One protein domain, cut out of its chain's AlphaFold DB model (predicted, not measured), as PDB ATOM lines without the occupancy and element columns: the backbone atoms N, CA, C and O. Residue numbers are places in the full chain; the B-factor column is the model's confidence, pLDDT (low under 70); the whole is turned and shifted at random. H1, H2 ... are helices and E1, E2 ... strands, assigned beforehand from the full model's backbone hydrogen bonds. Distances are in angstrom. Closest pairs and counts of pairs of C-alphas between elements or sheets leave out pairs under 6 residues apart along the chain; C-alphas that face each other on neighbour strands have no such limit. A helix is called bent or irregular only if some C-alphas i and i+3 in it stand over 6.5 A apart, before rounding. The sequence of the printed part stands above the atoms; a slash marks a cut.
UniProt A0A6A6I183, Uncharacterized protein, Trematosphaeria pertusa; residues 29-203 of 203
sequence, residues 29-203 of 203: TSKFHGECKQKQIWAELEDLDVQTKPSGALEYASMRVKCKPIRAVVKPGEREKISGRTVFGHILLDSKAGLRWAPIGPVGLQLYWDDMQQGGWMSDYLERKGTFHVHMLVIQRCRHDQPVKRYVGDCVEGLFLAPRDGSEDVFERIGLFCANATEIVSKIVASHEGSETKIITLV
ATOM      1  N   THR A  29      43.714  95.617  81.298       50.62
ATOM      2  CA  THR A  29      44.285  96.880  81.715       50.62
ATOM      3  C   THR A  29      44.821  97.772  80.595       50.62
ATOM      4  O   THR A  29      44.578  98.969  80.620       50.62
ATOM      5  N   SER A  30      45.500  97.280  79.556       50.62
ATOM      6  CA  SER A  30      45.783  98.114  78.375       50.62
ATOM      7  C   SER A  30      44.494  98.442  77.611       50.62
ATOM      8  O   SER A  30      44.345  99.569  77.140       50.62
ATOM      9  N   LYS A  31      43.521  97.520  77.594       56.81
ATOM     10  CA  LYS A  31      42.177  97.722  77.024       56.81
ATOM     11  C   LYS A  31      41.261  98.627  77.857       56.81
ATOM     12  O   LYS A  31      40.503  99.397  77.282       56.81
ATOM     13  N   PHE A  32      41.281  98.527  79.183       57.47
ATOM     14  CA  PHE A  32      40.346  99.211  80.093       57.47
ATOM     15  C   PHE A  32      40.986 100.388  80.831       57.47
ATOM     16  O   PHE A  32      40.276 101.281  81.281       57.47
ATOM     17  N   HIS A  33      42.314 100.420  80.940       64.56
ATOM     18  CA  HIS A  33      43.062 101.491  81.601       64.56
ATOM     19  C   HIS A  33      43.867 102.329  80.610       64.56
ATOM     20  O   HIS A  33      44.503 103.289  81.028       64.56
ATOM     21  N   GLY A  34      43.810 102.043  79.302       64.38
ATOM     22  CA  GLY A  34      44.331 102.955  78.275       64.38
ATOM     23  C   GLY A  34      43.768 104.378  78.402       64.38
ATOM     24  O   GLY A  34      44.472 105.340  78.125       64.38
ATOM     25  N   GLU A  35      42.540 104.512  78.915       71.50
ATOM     26  CA  GLU A  35      41.858 105.794  79.148       71.50
ATOM     27  C   GLU A  35      42.027 106.337  80.582       71.50
ATOM     28  O   GLU A  35      41.517 107.411  80.918       71.50
ATOM     29  N   CYS A  36      42.732 105.620  81.464       78.00
ATOM     30  CA  CYS A  36      42.931 106.069  82.838       78.00
ATOM     31  C   CYS A  36      43.908 107.243  82.889       78.00
ATOM     32  O   CYS A  36      45.107 107.088  82.677       78.00
ATOM     33  N   LYS A  37      43.400 108.419  83.268       82.31
ATOM     34  CA  LYS A  37      44.199 109.653  83.388       82.31
ATOM     35  C   LYS A  37      45.343 109.557  84.402       82.31
ATOM     36  O   LYS A  37      46.305 110.304  84.298       82.31
ATOM     37  N   GLN A  38      45.226 108.664  85.383       86.50
ATOM     38  CA  GLN A  38      46.218 108.440  86.441       86.50
ATOM     39  C   GLN A  38      47.024 107.152  86.219       86.50
ATOM     40  O   GLN A  38      47.553 106.574  87.168       86.50
ATOM     41  N   LYS A  39      47.082 106.662  84.977       86.81
ATOM     42  CA  LYS A  39      47.914 105.519  84.618       86.81
ATOM     43  C   LYS A  39      49.392 105.880  84.751       86.81
ATOM     44  O   LYS A  39      49.845 106.889  84.219       86.81
ATOM     45  N   GLN A  40      50.143 105.015  85.417       89.81
ATOM     46  CA  GLN A  40      51.589 105.097  85.551       89.81
ATOM     47  C   GLN A  40      52.209 103.801  85.029       89.81
ATOM     48  O   GLN A  40      51.759 102.712  85.385       89.81
ATOM     49  N   ILE A  41      53.237 103.921  84.190       90.19
ATOM     50  CA  ILE A  41      54.057 102.799  83.722       90.19
ATOM     51  C   ILE A  41      55.360 102.813  84.518       90.19
ATOM     52  O   ILE A  41      56.020 103.847  84.588       90.19
ATOM     53  N   TRP A  42      55.694 101.692  85.154       93.00
ATOM     54  CA  TRP A  42      56.822 101.554  86.089       93.00
ATOM     55  C   TRP A  42      57.922 100.608  85.594       93.00
ATOM     56  O   TRP A  42      58.933 100.426  86.273       93.00
ATOM     57  N   ALA A  43      57.744 100.036  84.405       92.06
ATOM     58  CA  ALA A  43      58.775  99.302  83.689       92.06
ATOM     59  C   ALA A  43      59.013  99.954  82.322       92.06
ATOM     60  O   ALA A  43      58.063 100.268  81.605       92.06
ATOM     61  N   GLU A  44      60.277 100.154  81.975       92.50
ATOM     62  CA  GLU A  44      60.719 100.785  80.733       92.50
ATOM     63  C   GLU A  44      61.425  99.735  79.867       92.50
ATOM     64  O   GLU A  44      62.298  99.005  80.341       92.50
ATOM     65  N   LEU A  45      61.008  99.624  78.605       92.19
ATOM     66  CA  LEU A  45      61.682  98.783  77.620       92.19
ATOM     67  C   LEU A  45      62.949  99.507  77.158       92.19
ATOM     68  O   LEU A  45      62.849 100.564  76.542       92.19
ATOM     69  N   GLU A  46      64.110  98.924  77.435       95.62
ATOM     70  CA  GLU A  46      65.404  99.467  77.007       95.62
ATOM     71  C   GLU A  46      65.808  98.911  75.643       95.62
ATOM     72  O   GLU A  46      66.277  99.647  74.781       95.62
ATOM     73  N   ASP A  47      65.636  97.601  75.455       92.06
ATOM     74  CA  ASP A  47      66.076  96.909  74.248       92.06
ATOM     75  C   ASP A  47      65.240  95.652  73.998       92.06
ATOM     76  O   ASP A  47      64.721  95.029  74.931       92.06
ATOM     77  N   LEU A  48      65.133  95.271  72.733       90.88
ATOM     78  CA  LEU A  48      64.452  94.068  72.290       90.88
ATOM     79  C   LEU A  48      65.307  93.404  71.215       90.88
ATOM     80  O   LEU A  48      65.391  93.900  70.092       90.88
ATOM     81  N   ASP A  49      65.892  92.263  71.558       90.31
ATOM     82  CA  ASP A  49      66.679  91.464  70.631       90.31
ATOM     83  C   ASP A  49      65.856  90.267  70.162       90.31
ATOM     84  O   ASP A  49      65.296  89.510  70.959       90.31
ATOM     85  N   VAL A  50      65.741  90.115  68.847       86.88
ATOM     86  CA  VAL A  50      64.944  89.076  68.202       86.88
ATOM     87  C   VAL A  50      65.750  88.534  67.037       86.88
ATOM     88  O   VAL A  50      65.909  89.190  66.008       86.88
ATOM     89  N   GLN A  51      66.203  87.294  67.175       83.12
ATOM     90  CA  GLN A  51      66.919  86.593  66.125       83.12
ATOM     91  C   GLN A  51      66.020  85.544  65.481       83.12
ATOM     92  O   GLN A  51      65.422  84.699  66.154       83.12
ATOM     93  N   THR A  52      65.954  85.565  64.151       82.31
ATOM     94  CA  THR A  52      65.161  84.624  63.353       82.31
ATOM     95  C   THR A  52      65.996  83.975  62.256       82.31
ATOM     96  O   THR A  52      66.807  84.635  61.609       82.31
ATOM     97  N   LYS A  53      65.712  82.706  61.956       80.50
ATOM     98  CA  LYS A  53      66.189  82.008  60.754       80.50
ATOM     99  C   LYS A  53      65.688  82.703  59.487       80.50
ATOM    100  O   LYS A  53      64.603  83.282  59.514       80.50
ATOM    101  N   PRO A  54      66.345  82.496  58.328       80.81
ATOM    102  CA  PRO A  54      65.802  82.901  57.026       80.81
ATOM    103  C   PRO A  54      64.397  82.347  56.732       80.81
ATOM    104  O   PRO A  54      63.665  82.908  55.925       80.81
ATOM    105  N   SER A  55      63.997  81.256  57.397       79.94
ATOM    106  CA  SER A  55      62.641  80.702  57.319       79.94
ATOM    107  C   SER A  55      61.587  81.504  58.100       79.94
ATOM    108  O   SER A  55      60.430  81.099  58.118       79.94
ATOM    109  N   GLY A  56      61.981  82.566  58.811       70.38
ATOM    110  CA  GLY A  56      61.137  83.321  59.744       70.38
ATOM    111  C   GLY A  56      60.965  82.660  61.116       70.38
ATOM    112  O   GLY A  56      60.209  83.151  61.946       70.38
ATOM    113  N   ALA A  57      61.649  81.542  61.374       69.81
ATOM    114  CA  ALA A  57      61.565  80.861  62.660       69.81
ATOM    115  C   ALA A  57      62.426  81.579  63.707       69.81
ATOM    116  O   ALA A  57      63.621  81.731  63.474       69.81
ATOM    117  N   LEU A  58      61.865  81.963  64.858       72.31
ATOM    118  CA  LEU A  58      62.652  82.501  65.975       72.31
ATOM    119  C   LEU A  58      63.710  81.494  66.426       72.31
ATOM    120  O   LEU A  58      63.410  80.319  66.659       72.31
ATOM    121  N   GLU A  59      64.928  81.984  66.571       80.44
ATOM    122  CA  GLU A  59      66.042  81.291  67.211       80.44
ATOM    123  C   GLU A  59      66.161  81.724  68.667       80.44
ATOM    124  O   GLU A  59      66.357  80.891  69.549       80.44
ATOM    125  N   TYR A  60      65.992  83.022  68.901       82.56
ATOM    126  CA  TYR A  60      66.171  83.664  70.189       82.56
ATOM    127  C   TYR A  60      65.326  84.936  70.256       82.56
ATOM    128  O   TYR A  60      65.198  85.649  69.261       82.56
ATOM    129  N   ALA A  61      64.763  85.215  71.425       83.75
ATOM    130  CA  ALA A  61      64.250  86.532  71.760       83.75
ATOM    131  C   ALA A  61      64.649  86.866  73.191       83.75
ATOM    132  O   ALA A  61      64.583  86.007  74.071       83.75
ATOM    133  N   SER A  62      65.005  88.118  73.428       89.69
ATOM    134  CA  SER A  62      65.143  88.659  74.767       89.69
ATOM    135  C   SER A  62      64.743  90.119  74.814       89.69
ATOM    136  O   SER A  62      64.663  90.815  73.804       89.69
ATOM    137  N   MET A  63      64.443  90.575  76.019       92.44
ATOM    138  CA  MET A  63      64.004  91.929  76.283       92.44
ATOM    139  C   MET A  63      64.795  92.481  77.455       92.44
ATOM    140  O   MET A  63      64.800  91.883  78.530       92.44
ATOM    141  N   ARG A  64      65.433  93.637  77.281       95.19
ATOM    142  CA  ARG A  64      66.044  94.364  78.392       95.19
ATOM    143  C   ARG A  64      65.029  95.342  78.951       95.19
ATOM    144  O   ARG A  64      64.516  96.197  78.233       95.19
ATOM    145  N   VAL A  65      64.730  95.199  80.234       95.56
ATOM    146  CA  VAL A  65      63.701  95.981  80.916       95.56
ATOM    147  C   VAL A  65      64.324  96.680  82.108       95.56
ATOM    148  O   VAL A  65      64.829  96.037  83.030       95.56
ATOM    149  N   LYS A  66      64.258  98.005  82.114       97.19
ATOM    150  CA  LYS A  66      64.594  98.817  83.274       97.19
ATOM    151  C   LYS A  66      63.394  98.868  84.213       97.19
ATOM    152  O   LYS A  66      62.304  99.300  83.845       97.19
ATOM    153  N   CYS A  67      63.579  98.372  85.427       97.06
ATOM    154  CA  CYS A  67      62.513  98.215  86.410       97.06
ATOM    155  C   CYS A  67      63.075  98.195  87.838       97.06
ATOM    156  O   CYS A  67      64.279  98.324  88.054       97.06
ATOM    157  N   LYS A  68      62.194  98.017  88.825       97.25
ATOM    158  CA  LYS A  68      62.560  97.760  90.223       97.25
ATOM    159  C   LYS A  68      62.022  96.387  90.648       97.25
ATOM    160  O   LYS A  68      60.847  96.301  91.022       97.25
ATOM    161  N   PRO A  69      62.813  95.307  90.515       95.88
ATOM    162  CA  PRO A  69      62.354  93.959  90.827       95.88
ATOM    163  C   PRO A  69      62.228  93.770  92.343       95.88
ATOM    164  O   PRO A  69      63.192  93.942  93.085       95.88
ATOM    165  N   ILE A  70      61.040  93.378  92.797       96.50
ATOM    166  CA  ILE A  70      60.740  93.104  94.207       96.50
ATOM    167  C   ILE A  70      61.033  91.634  94.481       96.50
ATOM    168  O   ILE A  70      60.515  90.763  93.776       96.50
ATOM    169  N   ARG A  71      61.808  91.322  95.520       95.69
ATOM    170  CA  ARG A  71      62.043  89.924  95.901       95.69
ATOM    171  C   ARG A  71      60.793  89.374  96.567       95.69
ATOM    172  O   ARG A  71      60.237  89.997  97.467       95.69
ATOM    173  N   ALA A  72      60.355  88.190  96.159       94.62
ATOM    174  CA  ALA A  72      59.159  87.575  96.706       94.62
ATOM    175  C   ALA A  72      59.345  86.078  96.965       94.62
ATOM    176  O   ALA A  72      60.074  85.373  96.268       94.62
ATOM    177  N   VAL A  73      58.654  85.581  97.988       93.06
ATOM    178  CA  VAL A  73      58.564  84.149  98.287       93.06
ATOM    179  C   VAL A  73      57.108  83.736  98.213       93.06
ATOM    180  O   VAL A  73      56.290  84.226  98.994       93.06
ATOM    181  N   VAL A  74      56.787  82.834  97.288       89.62
ATOM    182  CA  VAL A  74      55.450  82.255  97.162       89.62
ATOM    183  C   VAL A  74      55.388  81.020  98.047       89.62
ATOM    184  O   VAL A  74      56.130  80.059  97.853       89.62
ATOM    185  N   LYS A  75      54.501  81.063  99.039       88.75
ATOM    186  CA  LYS A  75      54.205  79.957  99.946       88.75
ATOM    187  C   LYS A  75      52.799  79.442  99.643       88.75
ATOM    188  O   LYS A  75      51.834  80.171  99.905       88.75
ATOM    189  N   PRO A  76      52.657  78.221  99.100       83.06
ATOM    190  CA  PRO A  76      51.367  77.548  99.061       83.06
ATOM    191  C   PRO A  76      50.819  77.467 100.489       83.06
ATOM    192  O   PRO A  76      51.573  77.192 101.423       83.06
ATOM    193  N   GLY A  77      49.540  77.779 100.669       73.50
ATOM    194  CA  GLY A  77      48.873  77.696 101.966       73.50
ATOM    195  C   GLY A  77      47.720  76.707 101.919       73.50
ATOM    196  O   GLY A  77      47.263  76.322 100.842       73.50
ATOM    197  N   GLU A  78      47.232  76.323 103.097       70.00
ATOM    198  CA  GLU A  78      45.970  75.596 103.188       70.00
ATOM    199  C   GLU A  78      44.839  76.444 102.595       70.00
ATOM    200  O   GLU A  78      44.861  77.678 102.634       70.00
ATOM    201  N   ARG A  79      43.845  75.774 102.006       74.00
ATOM    202  CA  ARG A  79      42.687  76.447 101.411       74.00
ATOM    203  C   ARG A  79      41.822  77.039 102.519       74.00
ATOM    204  O   ARG A  79      40.905  76.389 103.018       74.00
ATOM    205  N   GLU A  80      42.085  78.284 102.884       77.38
ATOM    206  CA  GLU A  80      41.311  78.992 103.899       77.38
ATOM    207  C   GLU A  80      40.094  79.673 103.271       77.38
ATOM    208  O   GLU A  80      40.212  80.443 102.315       77.38
ATOM    209  N   LYS A  81      38.902  79.434 103.828       74.19
ATOM    210  CA  LYS A  81      37.706  80.207 103.476       74.19
ATOM    211  C   LYS A  81      37.620  81.447 104.359       74.19
ATOM    212  O   LYS A  81      37.223  81.356 105.514       74.19
ATOM    213  N   ILE A  82      37.920  82.612 103.796       69.06
ATOM    214  CA  ILE A  82      37.803  83.904 104.478       69.06
ATOM    215  C   ILE A  82      36.686  84.702 103.813       69.06
ATOM    216  O   ILE A  82      36.753  85.002 102.622       69.06
ATOM    217  N   SER A  83      35.638  85.030 104.574       68.06
ATOM    218  CA  SER A  83      34.509  85.847 104.096       68.06
ATOM    219  C   SER A  83      33.905  85.343 102.772       68.06
ATOM    220  O   SER A  83      33.594  86.125 101.875       68.06
ATOM    221  N   GLY A  84      33.785  84.018 102.624       69.31
ATOM    222  CA  GLY A  84      33.238  83.371 101.424       69.31
ATOM    223  C   GLY A  84      34.213  83.224 100.249       69.31
ATOM    224  O   GLY A  84      33.810  82.739  99.195       69.31
ATOM    225  N   ARG A  85      35.486  83.605 100.407       66.62
ATOM    226  CA  ARG A  85      36.534  83.450  99.388       66.62
ATOM    227  C   ARG A  85      37.552  82.412  99.819       66.62
ATOM    228  O   ARG A  85      37.948  82.393 100.979       66.62
ATOM    229  N   THR A  86      38.002  81.592  98.879       72.12
ATOM    230  CA  THR A  86      39.096  80.652  99.127       72.12
ATOM    231  C   THR A  86      40.424  81.363  98.874       72.12
ATOM    232  O   THR A  86      40.676  81.841  97.768       72.12
ATOM    233  N   VAL A  87      41.244  81.462  99.913       73.44
ATOM    234  CA  VAL A  87      42.644  81.895  99.866       73.44
ATOM    235  C   VAL A  87      43.505  80.652  99.682       73.44
ATOM    236  O   VAL A  87      43.215  79.613 100.266       73.44
ATOM    237  N   PHE A  88      44.532  80.745  98.842       75.50
ATOM    238  CA  PHE A  88      45.324  79.583  98.416       75.50
ATOM    239  C   PHE A  88      46.806  79.685  98.800       75.50
ATOM    240  O   PHE A  88      47.603  78.797  98.500       75.50
ATOM    241  N   GLY A  89      47.198  80.775  99.460       83.88
ATOM    242  CA  GLY A  89      48.538  80.924 100.001       83.88
ATOM    243  C   GLY A  89      48.943  82.363 100.262       83.88
ATOM    244  O   GLY A  89      48.131  83.297 100.251       83.88
ATOM    245  N   HIS A  90      50.245  82.519 100.480       87.38
ATOM    246  CA  HIS A  90      50.869  83.770 100.874       87.38
ATOM    247  C   HIS A  90      52.034  84.118  99.956       87.38
ATOM    248  O   HIS A  90      52.805  83.249  99.554       87.38
ATOM    249  N   ILE A  91      52.197  85.406  99.676       90.00
ATOM    250  CA  ILE A  91      53.411  85.952  99.076       90.00
ATOM    251  C   ILE A  91      54.083  86.832 100.115       90.00
ATOM    252  O   ILE A  91      53.445  87.720 100.674       90.00
ATOM    253  N   LEU A  92      55.358  86.585 100.391       91.69
ATOM    254  CA  LEU A  92      56.166  87.434 101.262       91.69
ATOM    255  C   LEU A  92      57.049  88.328 100.395       91.69
ATOM    256  O   LEU A  92      57.948  87.809  99.738       91.69
ATOM    257  N   LEU A  93      56.806  89.638 100.404       91.75
ATOM    258  CA  LEU A  93      57.650  90.628  99.731       91.75
ATOM    259  C   LEU A  93      58.826  91.008 100.625       91.75
ATOM    260  O   LEU A  93      58.622  91.324 101.802       91.75
ATOM    261  N   ASP A  94      60.038  90.957 100.078       87.31
ATOM    262  CA  ASP A  94      61.305  91.308 100.729       87.31
ATOM    263  C   ASP A  94      61.464  90.685 102.128       87.31
ATOM    264  O   ASP A  94      62.059  91.272 103.034       87.31
ATOM    265  N   SER A  95      60.872  89.500 102.323       78.00
ATOM    266  CA  SER A  95      60.779  88.785 103.604       78.00
ATOM    267  C   SER A  95      60.090  89.559 104.744       78.00
ATOM    268  O   SER A  95      60.266  89.211 105.910       78.00
ATOM    269  N   LYS A  96      59.297  90.593 104.435       79.12
ATOM    270  CA  LYS A  96      58.677  91.499 105.421       79.12
ATOM    271  C   LYS A  96      57.162  91.600 105.282       79.12
ATOM    272  O   LYS A  96      56.452  91.474 106.277       79.12
ATOM    273  N   ALA A  97      56.648  91.828 104.073       79.69
ATOM    274  CA  ALA A  97      55.225  92.088 103.866       79.69
ATOM    275  C   ALA A  97      54.498  90.855 103.321       79.69
ATOM    276  O   ALA A  97      54.771  90.396 102.217       79.69
ATOM    277  N   GLY A  98      53.541  90.333 104.091       83.75
ATOM    278  CA  GLY A  98      52.671  89.243 103.654       83.75
ATOM    279  C   GLY A  98      51.472  89.736 102.844       83.75
ATOM    280  O   GLY A  98      50.688  90.567 103.318       83.75
ATOM    281  N   LEU A  99      51.313  89.177 101.647       86.00
ATOM    282  CA  LEU A  99      50.138  89.288 100.791       86.00
ATOM    283  C   LEU A  99      49.398  87.953 100.792       86.00
ATOM    284  O   LEU A  99      50.017  86.896 100.694       86.00
ATOM    285  N   ARG A 100      48.071  87.995 100.869       82.19
ATOM    286  CA  ARG A 100      47.216  86.823 100.647       82.19
ATOM    287  C   ARG A 100      46.690  86.885  99.223       82.19
ATOM    288  O   ARG A 100      46.294  87.961  98.777       82.19
ATOM    289  N   TRP A 101      46.672  85.755  98.526       78.19
ATOM    290  CA  TRP A 101      46.199  85.703  97.144       78.19
ATOM    291  C   TRP A 101      45.029  84.731  96.979       78.19
ATOM    292  O   TRP A 101      44.876  83.760  97.727       78.19
ATOM    293  N   ALA A 102      44.182  85.034  95.998       70.88
ATOM    294  CA  ALA A 102      43.035  84.223  95.616       70.88
ATOM    295  C   ALA A 102      42.997  84.106  94.079       70.88
ATOM    296  O   ALA A 102      43.191  85.107  93.392       70.88
ATOM    297  N   PRO A 103      42.735  82.917  93.514       62.44
ATOM    298  CA  PRO A 103      42.800  82.670  92.079       62.44
ATOM    299  C   PRO A 103      41.675  83.367  91.317       62.44
ATOM    300  O   PRO A 103      41.849  83.680  90.146       62.44
ATOM    301  N   ILE A 104      40.512  83.586  91.944       63.19
ATOM    302  CA  ILE A 104      39.333  84.150  91.280       63.19
ATOM    303  C   ILE A 104      38.571  85.052  92.255       63.19
ATOM    304  O   ILE A 104      38.208  84.633  93.355       63.19
ATOM    305  N   GLY A 105      38.288  86.287  91.839       61.72
ATOM    306  CA  GLY A 105      37.405  87.200  92.566       61.72
ATOM    307  C   GLY A 105      37.626  88.670  92.206       61.72
ATOM    308  O   GLY A 105      38.709  89.034  91.759       61.72
ATOM    309  N   PRO A 106      36.629  89.548  92.418       59.81
ATOM    310  CA  PRO A 106      36.707  90.948  91.999       59.81
ATOM    311  C   PRO A 106      37.685  91.787  92.830       59.81
ATOM    312  O   PRO A 106      37.978  92.909  92.450       59.81
ATOM    313  N   VAL A 107      38.165  91.288  93.973       65.25
ATOM    314  CA  VAL A 107      38.999  92.064  94.897       65.25
ATOM    315  C   VAL A 107      40.090  91.170  95.481       65.25
ATOM    316  O   VAL A 107      39.773  90.119  96.040       65.25
ATOM    317  N   GLY A 108      41.348  91.590  95.398       81.25
ATOM    318  CA  GLY A 108      42.487  90.887  95.987       81.25
ATOM    319  C   GLY A 108      43.714  90.880  95.083       81.25
ATOM    320  O   GLY A 108      43.856  91.741  94.222       81.25
ATOM    321  N   LEU A 109      44.592  89.904  95.320       83.19
ATOM    322  CA  LEU A 109      45.744  89.571  94.488       83.19
ATOM    323  C   LEU A 109      45.411  88.321  93.667       83.19
ATOM    324  O   LEU A 109      45.201  87.251  94.242       83.19
ATOM    325  N   GLN A 110      45.351  88.481  92.350       81.75
ATOM    326  CA  GLN A 110      45.108  87.427  91.370       81.75
ATOM    327  C   GLN A 110      46.425  87.026  90.717       81.75
ATOM    328  O   GLN A 110      47.227  87.898  90.375       81.75
ATOM    329  N   LEU A 111      46.637  85.721  90.549       82.31
ATOM    330  CA  LEU A 111      47.848  85.163  89.953       82.31
ATOM    331  C   LEU A 111      47.489  84.304  88.747       82.31
ATOM    332  O   LEU A 111      46.524  83.538  88.793       82.31
ATOM    333  N   TYR A 112      48.310  84.384  87.708       78.25
ATOM    334  CA  TYR A 112      48.213  83.551  86.515       78.25
ATOM    335  C   TYR A 112      49.604  82.983  86.228       78.25
ATOM    336  O   TYR A 112      50.534  83.764  86.083       78.25
ATOM    337  N   TRP A 113      49.774  81.661  86.166       80.25
ATOM    338  CA  TRP A 113      51.057  81.046  85.794       80.25
ATOM    339  C   TRP A 113      51.025  80.552  84.356       80.25
ATOM    340  O   TRP A 113      50.013  80.010  83.909       80.25
ATOM    341  N   ASP A 114      52.154  80.688  83.673       74.19
ATOM    342  CA  ASP A 114      52.311  80.318  82.266       74.19
ATOM    343  C   ASP A 114      52.233  78.799  82.056       74.19
ATOM    344  O   ASP A 114      51.664  78.333  81.071       74.19
ATOM    345  N   ASP A 115      52.732  78.026  83.024       70.44
ATOM    346  CA  ASP A 115      52.731  76.557  83.004       70.44
ATOM    347  C   ASP A 115      51.362  75.928  83.306       70.44
ATOM    348  O   ASP A 115      51.223  74.699  83.267       70.44
ATOM    349  N   MET A 116      50.338  76.723  83.644       67.12
ATOM    350  CA  MET A 116      48.999  76.171  83.844       67.12
ATOM    351  C   MET A 116      48.448  75.680  82.506       67.12
ATOM    352  O   MET A 116      47.874  76.440  81.722       67.12
ATOM    353  N   GLN A 117      48.577  74.374  82.262       55.56
ATOM    354  CA  GLN A 117      47.833  73.714  81.199       55.56
ATOM    355  C   GLN A 117      46.340  73.991  81.396       55.56
ATOM    356  O   GLN A 117      45.820  73.868  82.509       55.56
ATOM    357  N   GLN A 118      45.665  74.375  80.310       50.31
ATOM    358  CA  GLN A 118      44.229  74.645  80.277       50.31
ATOM    359  C   GLN A 118      43.463  73.447  80.866       50.31
ATOM    360  O   GLN A 118      43.266  72.444  80.187       50.31
ATOM    361  N   GLY A 119      43.071  73.528  82.142       49.00
ATOM    362  CA  GLY A 119      42.304  72.482  82.829       49.00
ATOM    363  C   GLY A 119      42.802  72.080  84.221       49.00
ATOM    364  O   GLY A 119      42.055  71.422  84.941       49.00
ATOM    365  N   GLY A 120      44.012  72.473  84.634       57.12
ATOM    366  CA  GLY A 120      44.491  72.256  86.006       57.12
ATOM    367  C   GLY A 120      44.019  73.342  86.980       57.12
ATOM    368  O   GLY A 120      44.027  74.524  86.640       57.12
ATOM    369  N   TRP A 121      43.636  72.969  88.207       64.38
ATOM    370  CA  TRP A 121      43.389  73.950  89.269       64.38
ATOM    371  C   TRP A 121      44.723  74.502  89.787       64.38
ATOM    372  O   TRP A 121      45.625  73.746  90.143       64.38
ATOM    373  N   MET A 122      44.828  75.832  89.874       68.06
ATOM    374  CA  MET A 122      45.989  76.579  90.386       68.06
ATOM    375  C   MET A 122      46.553  76.024  91.707       68.06
ATOM    376  O   MET A 122      47.765  75.985  91.920       68.06
ATOM    377  N   SER A 123      45.663  75.588  92.596       64.75
ATOM    378  CA  SER A 123      46.003  74.965  93.876       64.75
ATOM    379  C   SER A 123      46.913  73.755  93.725       64.75
ATOM    380  O   SER A 123      47.905  73.634  94.430       64.75
ATOM    381  N   ASP A 124      46.602  72.892  92.763       69.19
ATOM    382  CA  ASP A 124      47.243  71.590  92.623       69.19
ATOM    383  C   ASP A 124      48.641  71.752  92.006       69.19
ATOM    384  O   ASP A 124      49.553  70.975  92.291       69.19
ATOM    385  N   TYR A 125      48.833  72.793  91.184       71.31
ATOM    386  CA  TYR A 125      50.147  73.189  90.671       71.31
ATOM    387  C   TYR A 125      51.059  73.687  91.801       71.31
ATOM    388  O   TYR A 125      52.214  73.271  91.905       71.31
ATOM    389  N   LEU A 126      50.535  74.551  92.673       70.50
ATOM    390  CA  LEU A 126      51.313  75.169  93.747       70.50
ATOM    391  C   LEU A 126      51.633  74.197  94.884       70.50
ATOM    392  O   LEU A 126      52.760  74.201  95.373       70.50
ATOM    393  N   GLU A 127      50.694  73.324  95.255       71.12
ATOM    394  CA  GLU A 127      50.932  72.259  96.239       71.12
ATOM    395  C   GLU A 127      52.112  71.360  95.819       71.12
ATOM    396  O   GLU A 127      52.931  70.987  96.656       71.12
ATOM    397  N   ARG A 128      52.274  71.081  94.516       76.69
ATOM    398  CA  ARG A 128      53.398  70.281  93.990       76.69
ATOM    399  C   ARG A 128      54.728  71.029  93.957       76.69
ATOM    400  O   ARG A 128      55.772  70.412  94.145       76.69
ATOM    401  N   LYS A 129      54.707  72.332  93.665       74.44
ATOM    402  CA  LYS A 129      55.921  73.162  93.556       74.44
ATOM    403  C   LYS A 129      56.519  73.512  94.921       74.44
ATOM    404  O   LYS A 129      57.707  73.816  94.988       74.44
ATOM    405  N   GLY A 130      55.731  73.449  95.997       83.81
ATOM    406  CA  GLY A 130      56.180  73.836  97.333       83.81
ATOM    407  C   GLY A 130      56.446  75.340  97.438       83.81
ATOM    408  O   GLY A 130      55.876  76.140  96.701       83.81
ATOM    409  N   THR A 131      57.296  75.746  98.384       87.69
ATOM    410  CA  THR A 131      57.724  77.151  98.499       87.69
ATOM    411  C   THR A 131      58.771  77.462  97.435       87.69
ATOM    412  O   THR A 131      59.754  76.734  97.327       87.69
ATOM    413  N   PHE A 132      58.606  78.560  96.697       87.56
ATOM    414  CA  PHE A 132      59.595  78.988  95.705       87.56
ATOM    415  C   PHE A 132      59.823  80.501  95.711       87.56
ATOM    416  O   PHE A 132      58.970  81.298  96.111       87.56
ATOM    417  N   HIS A 133      61.030  80.877  95.293       91.62
ATOM    418  CA  HIS A 133      61.504  82.252  95.239       91.62
ATOM    419  C   HIS A 133      61.267  82.822  93.847       91.62
ATOM    420  O   HIS A 133      61.581  82.184  92.844       91.62
ATOM    421  N   VAL A 134      60.721  84.030  93.797       93.50
ATOM    422  CA  VAL A 134      60.402  84.742  92.561       93.50
ATOM    423  C   VAL A 134      60.776  86.210  92.709       93.50
ATOM    424  O   VAL A 134      61.012  86.704  93.812       93.50
ATOM    425  N   HIS A 135      60.780  86.923  91.594       95.44
ATOM    426  CA  HIS A 135      60.769  88.376  91.585       95.44
ATOM    427  C   HIS A 135      59.433  88.864  91.035       95.44
ATOM    428  O   HIS A 135      58.893  88.293  90.091       95.44
ATOM    429  N   MET A 136      58.889  89.912  91.644       95.75
ATOM    430  CA  MET A 136      57.737  90.634  91.120       95.75
ATOM    431  C   MET A 136      58.229  91.881  90.399       95.75
ATOM    432  O   MET A 136      58.900  92.726  90.991       95.75
ATOM    433  N   LEU A 137      57.872  92.010  89.127       95.44
ATOM    434  CA  LEU A 137      58.108  93.215  88.339       95.44
ATOM    435  C   LEU A 137      56.779  93.937  88.168       95.44
ATOM    436  O   LEU A 137      55.880  93.395  87.535       95.44
ATOM    437  N   VAL A 138      56.648  95.149  88.712       95.12
ATOM    438  CA  VAL A 138      55.457  95.987  88.500       95.12
ATOM    439  C   VAL A 138      55.581  96.685  87.148       95.12
ATOM    440  O   VAL A 138      56.513  97.454  86.932       95.12
ATOM    441  N   ILE A 139      54.647  96.411  86.239       92.62
ATOM    442  CA  ILE A 139      54.591  97.038  84.914       92.62
ATOM    443  C   ILE A 139      53.842  98.361  84.999       92.62
ATOM    444  O   ILE A 139      54.276  99.361  84.431       92.62
ATOM    445  N   GLN A 140      52.701  98.369  85.687       90.94
ATOM    446  CA  GLN A 140      51.844  99.542  85.743       90.94
ATOM    447  C   GLN A 140      51.054  99.633  87.041       90.94
ATOM    448  O   GLN A 140      50.736  98.627  87.681       90.94
ATOM    449  N   ARG A 141      50.689 100.870  87.362       91.94
ATOM    450  CA  ARG A 141      49.751 101.244  88.412       91.94
ATOM    451  C   ARG A 141      48.682 102.143  87.817       91.94
ATOM    452  O   ARG A 141      48.987 103.015  87.008       91.94
ATOM    453  N   CYS A 142      47.435 101.956  88.215       89.12
ATOM    454  CA  CYS A 142      46.359 102.877  87.871       89.12
ATOM    455  C   CYS A 142      45.541 103.183  89.114       89.12
ATOM    456  O   CYS A 142      45.220 102.291  89.893       89.12
ATOM    457  N   ARG A 143      45.148 104.445  89.254       87.94
ATOM    458  CA  ARG A 143      44.195 104.872  90.270       87.94
ATOM    459  C   ARG A 143      42.888 105.289  89.602       87.94
ATOM    460  O   ARG A 143      42.879 106.027  88.617       87.94
ATOM    461  N   HIS A 144      41.789 104.764  90.131       83.81
ATOM    462  CA  HIS A 144      40.440 104.965  89.620       83.81
ATOM    463  C   HIS A 144      39.626 105.785  90.614       83.81
ATOM    464  O   HIS A 144      39.172 105.266  91.635       83.81
ATOM    465  N   ASP A 145      39.413 107.057  90.281       78.56
ATOM    466  CA  ASP A 145      38.547 107.951  91.059       78.56
ATOM    467  C   ASP A 145      37.051 107.675  90.811       78.56
ATOM    468  O   ASP A 145      36.200 108.077  91.601       78.56
ATOM    469  N   GLN A 146      36.718 106.970  89.724       71.88
ATOM    470  CA  GLN A 146      35.360 106.547  89.380       71.88
ATOM    471  C   GLN A 146      35.314 105.038  89.106       71.88
ATOM    472  O   GLN A 146      36.294 104.486  88.603       71.88
ATOM    473  N   PRO A 147      34.187 104.361  89.401       65.38
ATOM    474  CA  PRO A 147      34.035 102.934  89.153       65.38
ATOM    475  C   PRO A 147      34.134 102.615  87.657       65.38
ATOM    476  O   PRO A 147      33.188 102.835  86.904       65.38
ATOM    477  N   VAL A 148      35.245 102.018  87.227       63.84
ATOM    478  CA  VAL A 148      35.368 101.447  85.878       63.84
ATOM    479  C   VAL A 148      35.027  99.967  85.973       63.84
ATOM    480  O   VAL A 148      35.743  99.199  86.608       63.84
ATOM    481  N   LYS A 149      33.898  99.552  85.381       60.62
ATOM    482  CA  LYS A 149      33.500  98.132  85.247       60.62
ATOM    483  C   LYS A 149      33.626  97.296  86.543       60.62
ATOM    484  O   LYS A 149      33.907  96.104  86.460       60.62
ATOM    485  N   ARG A 150      33.322  97.905  87.707       58.09
ATOM    486  CA  ARG A 150      33.349  97.368  89.101       58.09
ATOM    487  C   ARG A 150      34.622  97.617  89.925       58.09
ATOM    488  O   ARG A 150      34.648  97.211  91.084       58.09
ATOM    489  N   TYR A 151      35.619  98.321  89.395       61.75
ATOM    490  CA  TYR A 151      36.830  98.675  90.139       61.75
ATOM    491  C   TYR A 151      36.804 100.144  90.562       61.75
ATOM    492  O   TYR A 151      36.763 101.038  89.721       61.75
ATOM    493  N   VAL A 152      36.810 100.378  91.874       67.44
ATOM    494  CA  VAL A 152      37.094 101.682  92.487       67.44
ATOM    495  C   VAL A 152      38.379 101.516  93.281       67.44
ATOM    496  O   VAL A 152      38.492 100.556  94.043       67.44
ATOM    497  N   GLY A 153      39.316 102.450  93.130       83.44
ATOM    498  CA  GLY A 153      40.547 102.465  93.913       83.44
ATOM    499  C   GLY A 153      41.815 102.250  93.096       83.44
ATOM    500  O   GLY A 153      41.865 102.521  91.899       83.44
ATOM    501  N   ASP A 154      42.868 101.845  93.793       89.69
ATOM    502  CA  ASP A 154      44.214 101.673  93.253       89.69
ATOM    503  C   ASP A 154      44.395 100.237  92.758       89.69
ATOM    504  O   ASP A 154      43.896  99.296  93.382       89.69
ATOM    505  N   CYS A 155      45.113 100.056  91.656       89.81
ATOM    506  CA  CYS A 155      45.468  98.741  91.147       89.81
ATOM    507  C   CYS A 155      46.892  98.713  90.598       89.81
ATOM    508  O   CYS A 155      47.369  99.685  90.011       89.81
ATOM    509  N   VAL A 156      47.548  97.567  90.740       91.94
ATOM    510  CA  VAL A 156      48.887  97.301  90.211       91.94
ATOM    511  C   VAL A 156      48.921  95.976  89.489       91.94
ATOM    512  O   VAL A 156      48.234  95.022  89.857       91.94
ATOM    513  N   GLU A 157      49.775  95.919  88.483       90.88
ATOM    514  CA  GLU A 157      49.953  94.734  87.667       90.88
ATOM    515  C   GLU A 157      51.389  94.526  87.277       90.88
ATOM    516  O   GLU A 157      52.179  95.472  87.189       90.88
ATOM    517  N   GLY A 158      51.709  93.273  86.996       92.12
ATOM    518  CA  GLY A 158      53.075  92.917  86.727       92.12
ATOM    519  C   GLY A 158      53.302  91.458  86.396       92.12
ATOM    520  O   GLY A 158      52.370  90.687  86.157       92.12
ATOM    521  N   LEU A 159      54.581  91.107  86.389       92.25
ATOM    522  CA  LEU A 159      55.087  89.775  86.088       92.25
ATOM    523  C   LEU A 159      55.608  89.106  87.356       92.25
ATOM    524  O   LEU A 159      56.171  89.771  88.230       92.25
ATOM    525  N   PHE A 160      55.507  87.782  87.393       91.75
ATOM    526  CA  PHE A 160      56.395  86.954  88.194       91.75
ATOM    527  C   PHE A 160      57.529  86.421  87.340       91.75
ATOM    528  O   PHE A 160      57.315  85.885  86.249       91.75
ATOM    529  N   LEU A 161      58.724  86.529  87.897       93.19
ATOM    530  CA  LEU A 161      59.975  86.204  87.249       93.19
ATOM    531  C   LEU A 161      60.739  85.175  88.082       93.19
ATOM    532  O   LEU A 161      60.851  85.320  89.303       93.19
ATOM    533  N   ALA A 162      61.284  84.156  87.431       92.12
ATOM    534  CA  ALA A 162      62.238  83.229  88.028       92.12
ATOM    535  C   ALA A 162      63.646  83.533  87.492       92.12
ATOM    536  O   ALA A 162      63.786  83.741  86.288       92.12
ATOM    537  N   PRO A 163      64.686  83.568  88.345       92.94
ATOM    538  CA  PRO A 163      66.069  83.634  87.880       92.94
ATOM    539  C   PRO A 163      66.385  82.447  86.969       92.94
ATOM    540  O   PRO A 163      66.121  81.299  87.340       92.94
ATOM    541  N   ARG A 164      66.972  82.708  85.802       89.06
ATOM    542  CA  ARG A 164      67.415  81.656  84.886       89.06
ATOM    543  C   ARG A 164      68.852  81.268  85.192       89.06
ATOM    544  O   ARG A 164      69.710  82.138  85.307       89.06
ATOM    545  N   ASP A 165      69.111  79.967  85.309       87.38
ATOM    546  CA  ASP A 165      70.457  79.407  85.500       87.38
ATOM    547  C   ASP A 165      71.234  80.041  86.678       87.38
ATOM    548  O   ASP A 165      72.458  80.125  86.669       87.38
ATOM    549  N   GLY A 166      70.513  80.514  87.705       83.88
ATOM    550  CA  GLY A 166      71.093  81.194  88.871       83.88
ATOM    551  C   GLY A 166      71.598  82.619  88.613       83.88
ATOM    552  O   GLY A 166      72.210  83.203  89.504       83.88
ATOM    553  N   SER A 167      71.346  83.186  87.430       89.56
ATOM    554  CA  SER A 167      71.694  84.567  87.093       89.56
ATOM    555  C   SER A 167      70.893  85.571  87.921       89.56
ATOM    556  O   SER A 167      69.689  85.406  88.112       89.56
ATOM    557  N   GLU A 168      71.541  86.643  88.377       89.62
ATOM    558  CA  GLU A 168      70.860  87.725  89.103       89.62
ATOM    559  C   GLU A 168      70.125  88.708  88.181       89.62
ATOM    560  O   GLU A 168      69.230  89.412  88.648       89.62
ATOM    561  N   ASP A 169      70.465  88.723  86.888       93.88
ATOM    562  CA  ASP A 169      69.977  89.720  85.927       93.88
ATOM    563  C   ASP A 169      69.235  89.104  84.733       93.88
ATOM    564  O   ASP A 169      68.709  89.838  83.898       93.88
ATOM    565  N   VAL A 170      69.172  87.771  84.627       94.69
ATOM    566  CA  VAL A 170      68.452  87.066  83.554       94.69
ATOM    567  C   VAL A 170      67.298  86.280  84.152       94.69
ATOM    568  O   VAL A 170      67.487  85.450  85.042       94.69
ATOM    569  N   PHE A 171      66.099  86.526  83.638       94.25
ATOM    570  CA  PHE A 171      64.868  85.998  84.193       94.25
ATOM    571  C   PHE A 171      63.972  85.383  83.130       94.25
ATOM    572  O   PHE A 171      63.859  85.881  82.013       94.25
ATOM    573  N   GLU A 172      63.253  84.349  83.542       90.44
ATOM    574  CA  GLU A 172      62.144  83.772  82.796       90.44
ATOM    575  C   GLU A 172      60.827  84.254  83.395       90.44
ATOM    576  O   GLU A 172      60.651  84.291  84.622       90.44
ATOM    577  N   ARG A 173      59.874  84.622  82.532       89.88
ATOM    578  CA  ARG A 173      58.505  84.878  82.975       89.88
ATOM    579  C   ARG A 173      57.871  83.545  83.336       89.88
ATOM    580  O   ARG A 173      57.762  82.657  82.503       89.88
ATOM    581  N   ILE A 174      57.401  83.445  84.569       86.81
ATOM    582  CA  ILE A 174      56.668  82.265  85.038       86.81
ATOM    583  C   ILE A 174      55.183  82.562  85.224       86.81
ATOM    584  O   ILE A 174      54.373  81.637  85.259       86.81
ATOM    585  N   GLY A 175      54.807  83.839  85.327       85.88
ATOM    586  CA  GLY A 175      53.415  84.237  85.455       85.88
ATOM    587  C   GLY A 175      53.187  85.743  85.502       85.88
ATOM    588  O   GLY A 175      54.083  86.553  85.262       85.88
ATOM    589  N   LEU A 176      51.959  86.101  85.848       86.94
ATOM    590  CA  LEU A 176      51.409  87.447  85.909       86.94
ATOM    591  C   LEU A 176      50.673  87.641  87.233       86.94
ATOM    592  O   LEU A 176      50.157  86.683  87.823       86.94
ATOM    593  N   PHE A 177      50.558  88.894  87.660       88.88
ATOM    594  CA  PHE A 177      49.686  89.254  88.767       88.88
ATOM    595  C   PHE A 177      48.905  90.537  88.503       88.88
ATOM    596  O   PHE A 177      49.365  91.443  87.809       88.88
ATOM    597  N   CYS A 178      47.738  90.615  89.135       88.00
ATOM    598  CA  CYS A 178      46.941  91.829  89.259       88.00
ATOM    599  C   CYS A 178      46.504  91.976  90.718       88.00
ATOM    600  O   CYS A 178      46.046  91.011  91.334       88.00
ATOM    601  N   ALA A 179      46.653  93.169  91.288       89.81
ATOM    602  CA  ALA A 179      46.165  93.490  92.620       89.81
ATOM    603  C   ALA A 179      45.337  94.767  92.601       89.81
ATOM    604  O   ALA A 179      45.723  95.751  91.983       89.81
ATOM    605  N   ASN A 180      44.218  94.765  93.318       87.62
ATOM    606  CA  ASN A 180      43.277  95.893  93.364       87.62
ATOM    607  C   ASN A 180      42.655  96.116  94.755       87.62
ATOM    608  O   ASN A 180      41.757  96.936  94.928       87.62
ATOM    609  N   ALA A 181      43.104  95.365  95.763       87.00
ATOM    610  CA  ALA A 181      42.738  95.613  97.149       87.00
ATOM    611  C   ALA A 181      43.715  96.629  97.747       87.00
ATOM    612  O   ALA A 181      44.912  96.352  97.785       87.00
ATOM    613  N   THR A 182      43.214  97.757  98.259       88.44
ATOM    614  CA  THR A 182      44.030  98.887  98.745       88.44
ATOM    615  C   THR A 182      45.195  98.461  99.638       88.44
ATOM    616  O   THR A 182      46.319  98.889  99.417       88.44
ATOM    617  N   GLU A 183      44.966  97.575 100.612       90.25
ATOM    618  CA  GLU A 183      46.027  97.090 101.510       90.25
ATOM    619  C   GLU A 183      47.142  96.340 100.760       90.25
ATOM    620  O   GLU A 183      48.327  96.539 101.026       90.25
ATOM    621  N   ILE A 184      46.768  95.484  99.806       91.00
ATOM    622  CA  ILE A 184      47.709  94.705  98.995       91.00
ATOM    623  C   ILE A 184      48.486  95.639  98.070       91.00
ATOM    624  O   ILE A 184      49.708  95.539  97.991       91.00
ATOM    625  N   VAL A 185      47.787  96.560  97.402       92.69
ATOM    626  CA  VAL A 185      48.402  97.528  96.489       92.69
ATOM    627  C   VAL A 185      49.399  98.400  97.240       92.69
ATOM    628  O   VAL A 185      50.549  98.478  96.822       92.69
ATOM    629  N   SER A 186      49.030  98.951  98.399       93.12
ATOM    630  CA  SER A 186      49.942  99.745  99.230       93.12
ATOM    631  C   SER A 186      51.208  98.980  99.621       93.12
ATOM    632  O   SER A 186      52.295  99.548  99.585       93.12
ATOM    633  N   LYS A 187      51.099  97.686  99.955       95.06
ATOM    634  CA  LYS A 187      52.265  96.842 100.270       95.06
ATOM    635  C   LYS A 187      53.164  96.619  99.050       95.06
ATOM    636  O   LYS A 187      54.378  96.742  99.175       95.06
ATOM    637  N   ILE A 188      52.582  96.329  97.882       95.31
ATOM    638  CA  ILE A 188      53.339  96.159  96.629       95.31
ATOM    639  C   ILE A 188      54.039  97.466  96.246       95.31
ATOM    640  O   ILE A 188      55.221  97.442  95.917       95.31
ATOM    641  N   VAL A 189      53.338  98.601  96.323       95.44
ATOM    642  CA  VAL A 189      53.889  99.928  96.013       95.44
ATOM    643  C   VAL A 189      55.033 100.280  96.959       95.44
ATOM    644  O   VAL A 189      56.097 100.663  96.486       95.44
ATOM    645  N   ALA A 190      54.869 100.078  98.268       95.56
ATOM    646  CA  ALA A 190      55.932 100.347  99.235       95.56
ATOM    647  C   ALA A 190      57.186  99.490  98.976       95.56
ATOM    648  O   ALA A 190      58.302 100.009  98.996       95.56
ATOM    649  N   SER A 191      57.015  98.194  98.681       96.44
ATOM    650  CA  SER A 191      58.132  97.318  98.295       96.44
ATOM    651  C   SER A 191      58.773  97.743  96.970       96.44
ATOM    652  O   SER A 191      59.998  97.747  96.858       96.44
ATOM    653  N   HIS A 192      57.975  98.142  95.976       96.00
ATOM    654  CA  HIS A 192      58.478  98.649  94.698       96.00
ATOM    655  C   HIS A 192      59.319  99.913  94.892       96.00
ATOM    656  O   HIS A 192      60.437 100.002  94.397       96.00
ATOM    657  N   GLU A 193      58.801 100.895  95.628       95.50
ATOM    658  CA  GLU A 193      59.481 102.167  95.865       95.50
ATOM    659  C   GLU A 193      60.792 101.979  96.639       95.50
ATOM    660  O   GLU A 193      61.781 102.639  96.309       95.50
ATOM    661  N   GLY A 194      60.818 101.035  97.589       94.94
ATOM    662  CA  GLY A 194      62.007 100.653  98.352       94.94
ATOM    663  C   GLY A 194      63.011  99.770  97.601       94.94
ATOM    664  O   GLY A 194      64.111  99.552  98.106       94.94
ATOM    665  N   SER A 195      62.659  99.267  96.416       96.12
ATOM    666  CA  SER A 195      63.540  98.440  95.588       96.12
ATOM    667  C   SER A 195      64.477  99.291  94.722       96.12
ATOM    668  O   SER A 195      64.158 100.413  94.310       96.12
ATOM    669  N   GLU A 196      65.655  98.743  94.429       96.69
ATOM    670  CA  GLU A 196      66.652  99.375  93.562       96.69
ATOM    671  C   GLU A 196      66.230  99.302  92.089       96.69
ATOM    672  O   GLU A 196      65.640  98.315  91.646       96.69
ATOM    673  N   THR A 197      66.552 100.345  91.318       97.38
ATOM    674  CA  THR A 197      66.353 100.333  89.861       97.38
ATOM    675  C   THR A 197      67.449  99.511  89.200       97.38
ATOM    676  O   THR A 197      68.627  99.769  89.427       97.38
ATOM    677  N   LYS A 198      67.067  98.558  88.353       97.25
ATOM    678  CA  LYS A 198      67.973  97.668  87.622       97.25
ATOM    679  C   LYS A 198      67.516  97.499  86.181       97.25
ATOM    680  O   LYS A 198      66.334  97.657  85.880       97.25
ATOM    681  N   ILE A 199      68.450  97.147  85.303       97.38
ATOM    682  CA  ILE A 199      68.132  96.646  83.965       97.38
ATOM    683  C   ILE A 199      68.261  95.132  84.020       97.38
ATOM    684  O   ILE A 199      69.349  94.623  84.268       97.38
ATOM    685  N   ILE A 200      67.159  94.432  83.782       96.69
ATOM    686  CA  ILE A 200      67.127  92.971  83.728       96.69
ATOM    687  C   ILE A 200      66.925  92.502  82.291       96.69
ATOM    688  O   ILE A 200      66.417  93.249  81.456       96.69
ATOM    689  N   THR A 201      67.272  91.252  82.017       95.38
ATOM    690  CA  THR A 201      66.996  90.570  80.753       95.38
ATOM    691  C   THR A 201      65.882  89.555  80.967       95.38
ATOM    692  O   THR A 201      66.016  88.655  81.792       95.38
ATOM    693  N   LEU A 202      64.789  89.687  80.224       92.50
ATOM    694  CA  LEU A 202      63.732  88.687  80.124       92.50
ATOM    695  C   LEU A 202      63.979  87.826  78.887       92.50
ATOM    696  O   LEU A 202      64.191  88.375  77.804       92.50
ATOM    697  N   VAL A 203      63.944  86.506  79.040       88.19
ATOM    698  CA  VAL A 203      64.157  85.532  77.950       88.19
ATOM    699  C   VAL A 203      62.921  84.698  77.651       88.19
ATOM    700  O   VAL A 203      62.046  84.566  78.535       88.19
TER     701      VAL A 203
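Overview. This is residues 29 to 203 of the 203 residues of an uncharacterized protein of Trematosphaeria pertusa (UniProt A0A6A6I183). A strongly twisted ten-stranded sheet with sharply bent strands curls round one helix, H3, while the short helices H1 and H2 lie on its opposite face. The hairpin E1 and E2 reaches out as an arm at one end of the longest axis, and the tip of the hairpin E3 and E4 makes the other end. The printed part has 175 residues, with three named helices and ten named strands in the order H1 E1 E2 E3 E4 E5 E6 H2 E7 E8 E9 H3 E10. The sheet is branched and mixed, with E9 and E10 its parallel pair; the class is mixed, helices and strands. The whole is compact, with a radius of gyration of the C-alphas of 16.9 A and spans of 56 by 42 by 33 A.

Along the chain. H1, residues 29 to 33, begins at C-alpha 29 (44.285, 96.880, 81.715). E1, residues 44 to 52, and E2, residues 58 to 67, measure 24.1 A and 25.8 A. E3, residues 70 to 82, is 26.8 A long and bends by 90 degrees at residue 79. E4, E5 and E6 are residues 85 to 93, 97 to 101 and 109 to 113. H2 is residues 122 to 129. E7, residues 132 to 148, measures 34.5 A and bends by 106 degrees at residue 145. E8, residues 151 to 163, measures 33.0 A; E9, residues 170 to 179, measures 24.9 A. H3, residues 182 to 194, is 18.1 A long. E10, residues 198 to 202, ends at C-alpha 202 (63.732, 88.687, 80.124).

Arrangement. H1 is on the sheet, over none of its strands, but only just: 2 of its C-alphas fall on E8. E1 and E2 are antiparallel, with N 49 and O 62 at 2.9 A; on the other side of E2 is antiparallel E10, with N 65 and O 200 at 2.9 A. E3, E4 and E5 form a meander, each strand the antiparallel neighbour of the one before, with N 75 and O 90 at 2.8 A and N 91 and O 99 at 2.8 A. E7 pairs antiparallel with E3, N 72 and O 134 at 2.9 A. E7, E8 and E9 form a second meander, with N 142 and O 155 at 2.9 A and N 160 and O 175 at 2.8 A. E6 and E10 lie on one side of E9: E6 antiparallel, N 110 and O 178 at 2.8 A, and E10 parallel, N 171 and O 201 at 2.8 A. E9, H3 and E10 form a strand-helix-strand unit, two parallel neighbour strands with a helix between, its crossover right-handed. H3 touches E8, closest at the C-alphas of Asp 154 and Thr 182, 6.2 A. H2 lies only just over E3, with 3 of its C-alphas falling on it. In H1 and H3 every O i to N i+4 pair is within hydrogen-bond range; in H2, 3 of 4.

Size, cuts and confidence. The C-alphas farthest apart, Pro 54 and Ser 83, are 56.6 A apart. The printed part has no cut, and no link is long. Its mean pLDDT is 82.7; 31 residues are under 70, among them 29 to 34 and 116 to 124.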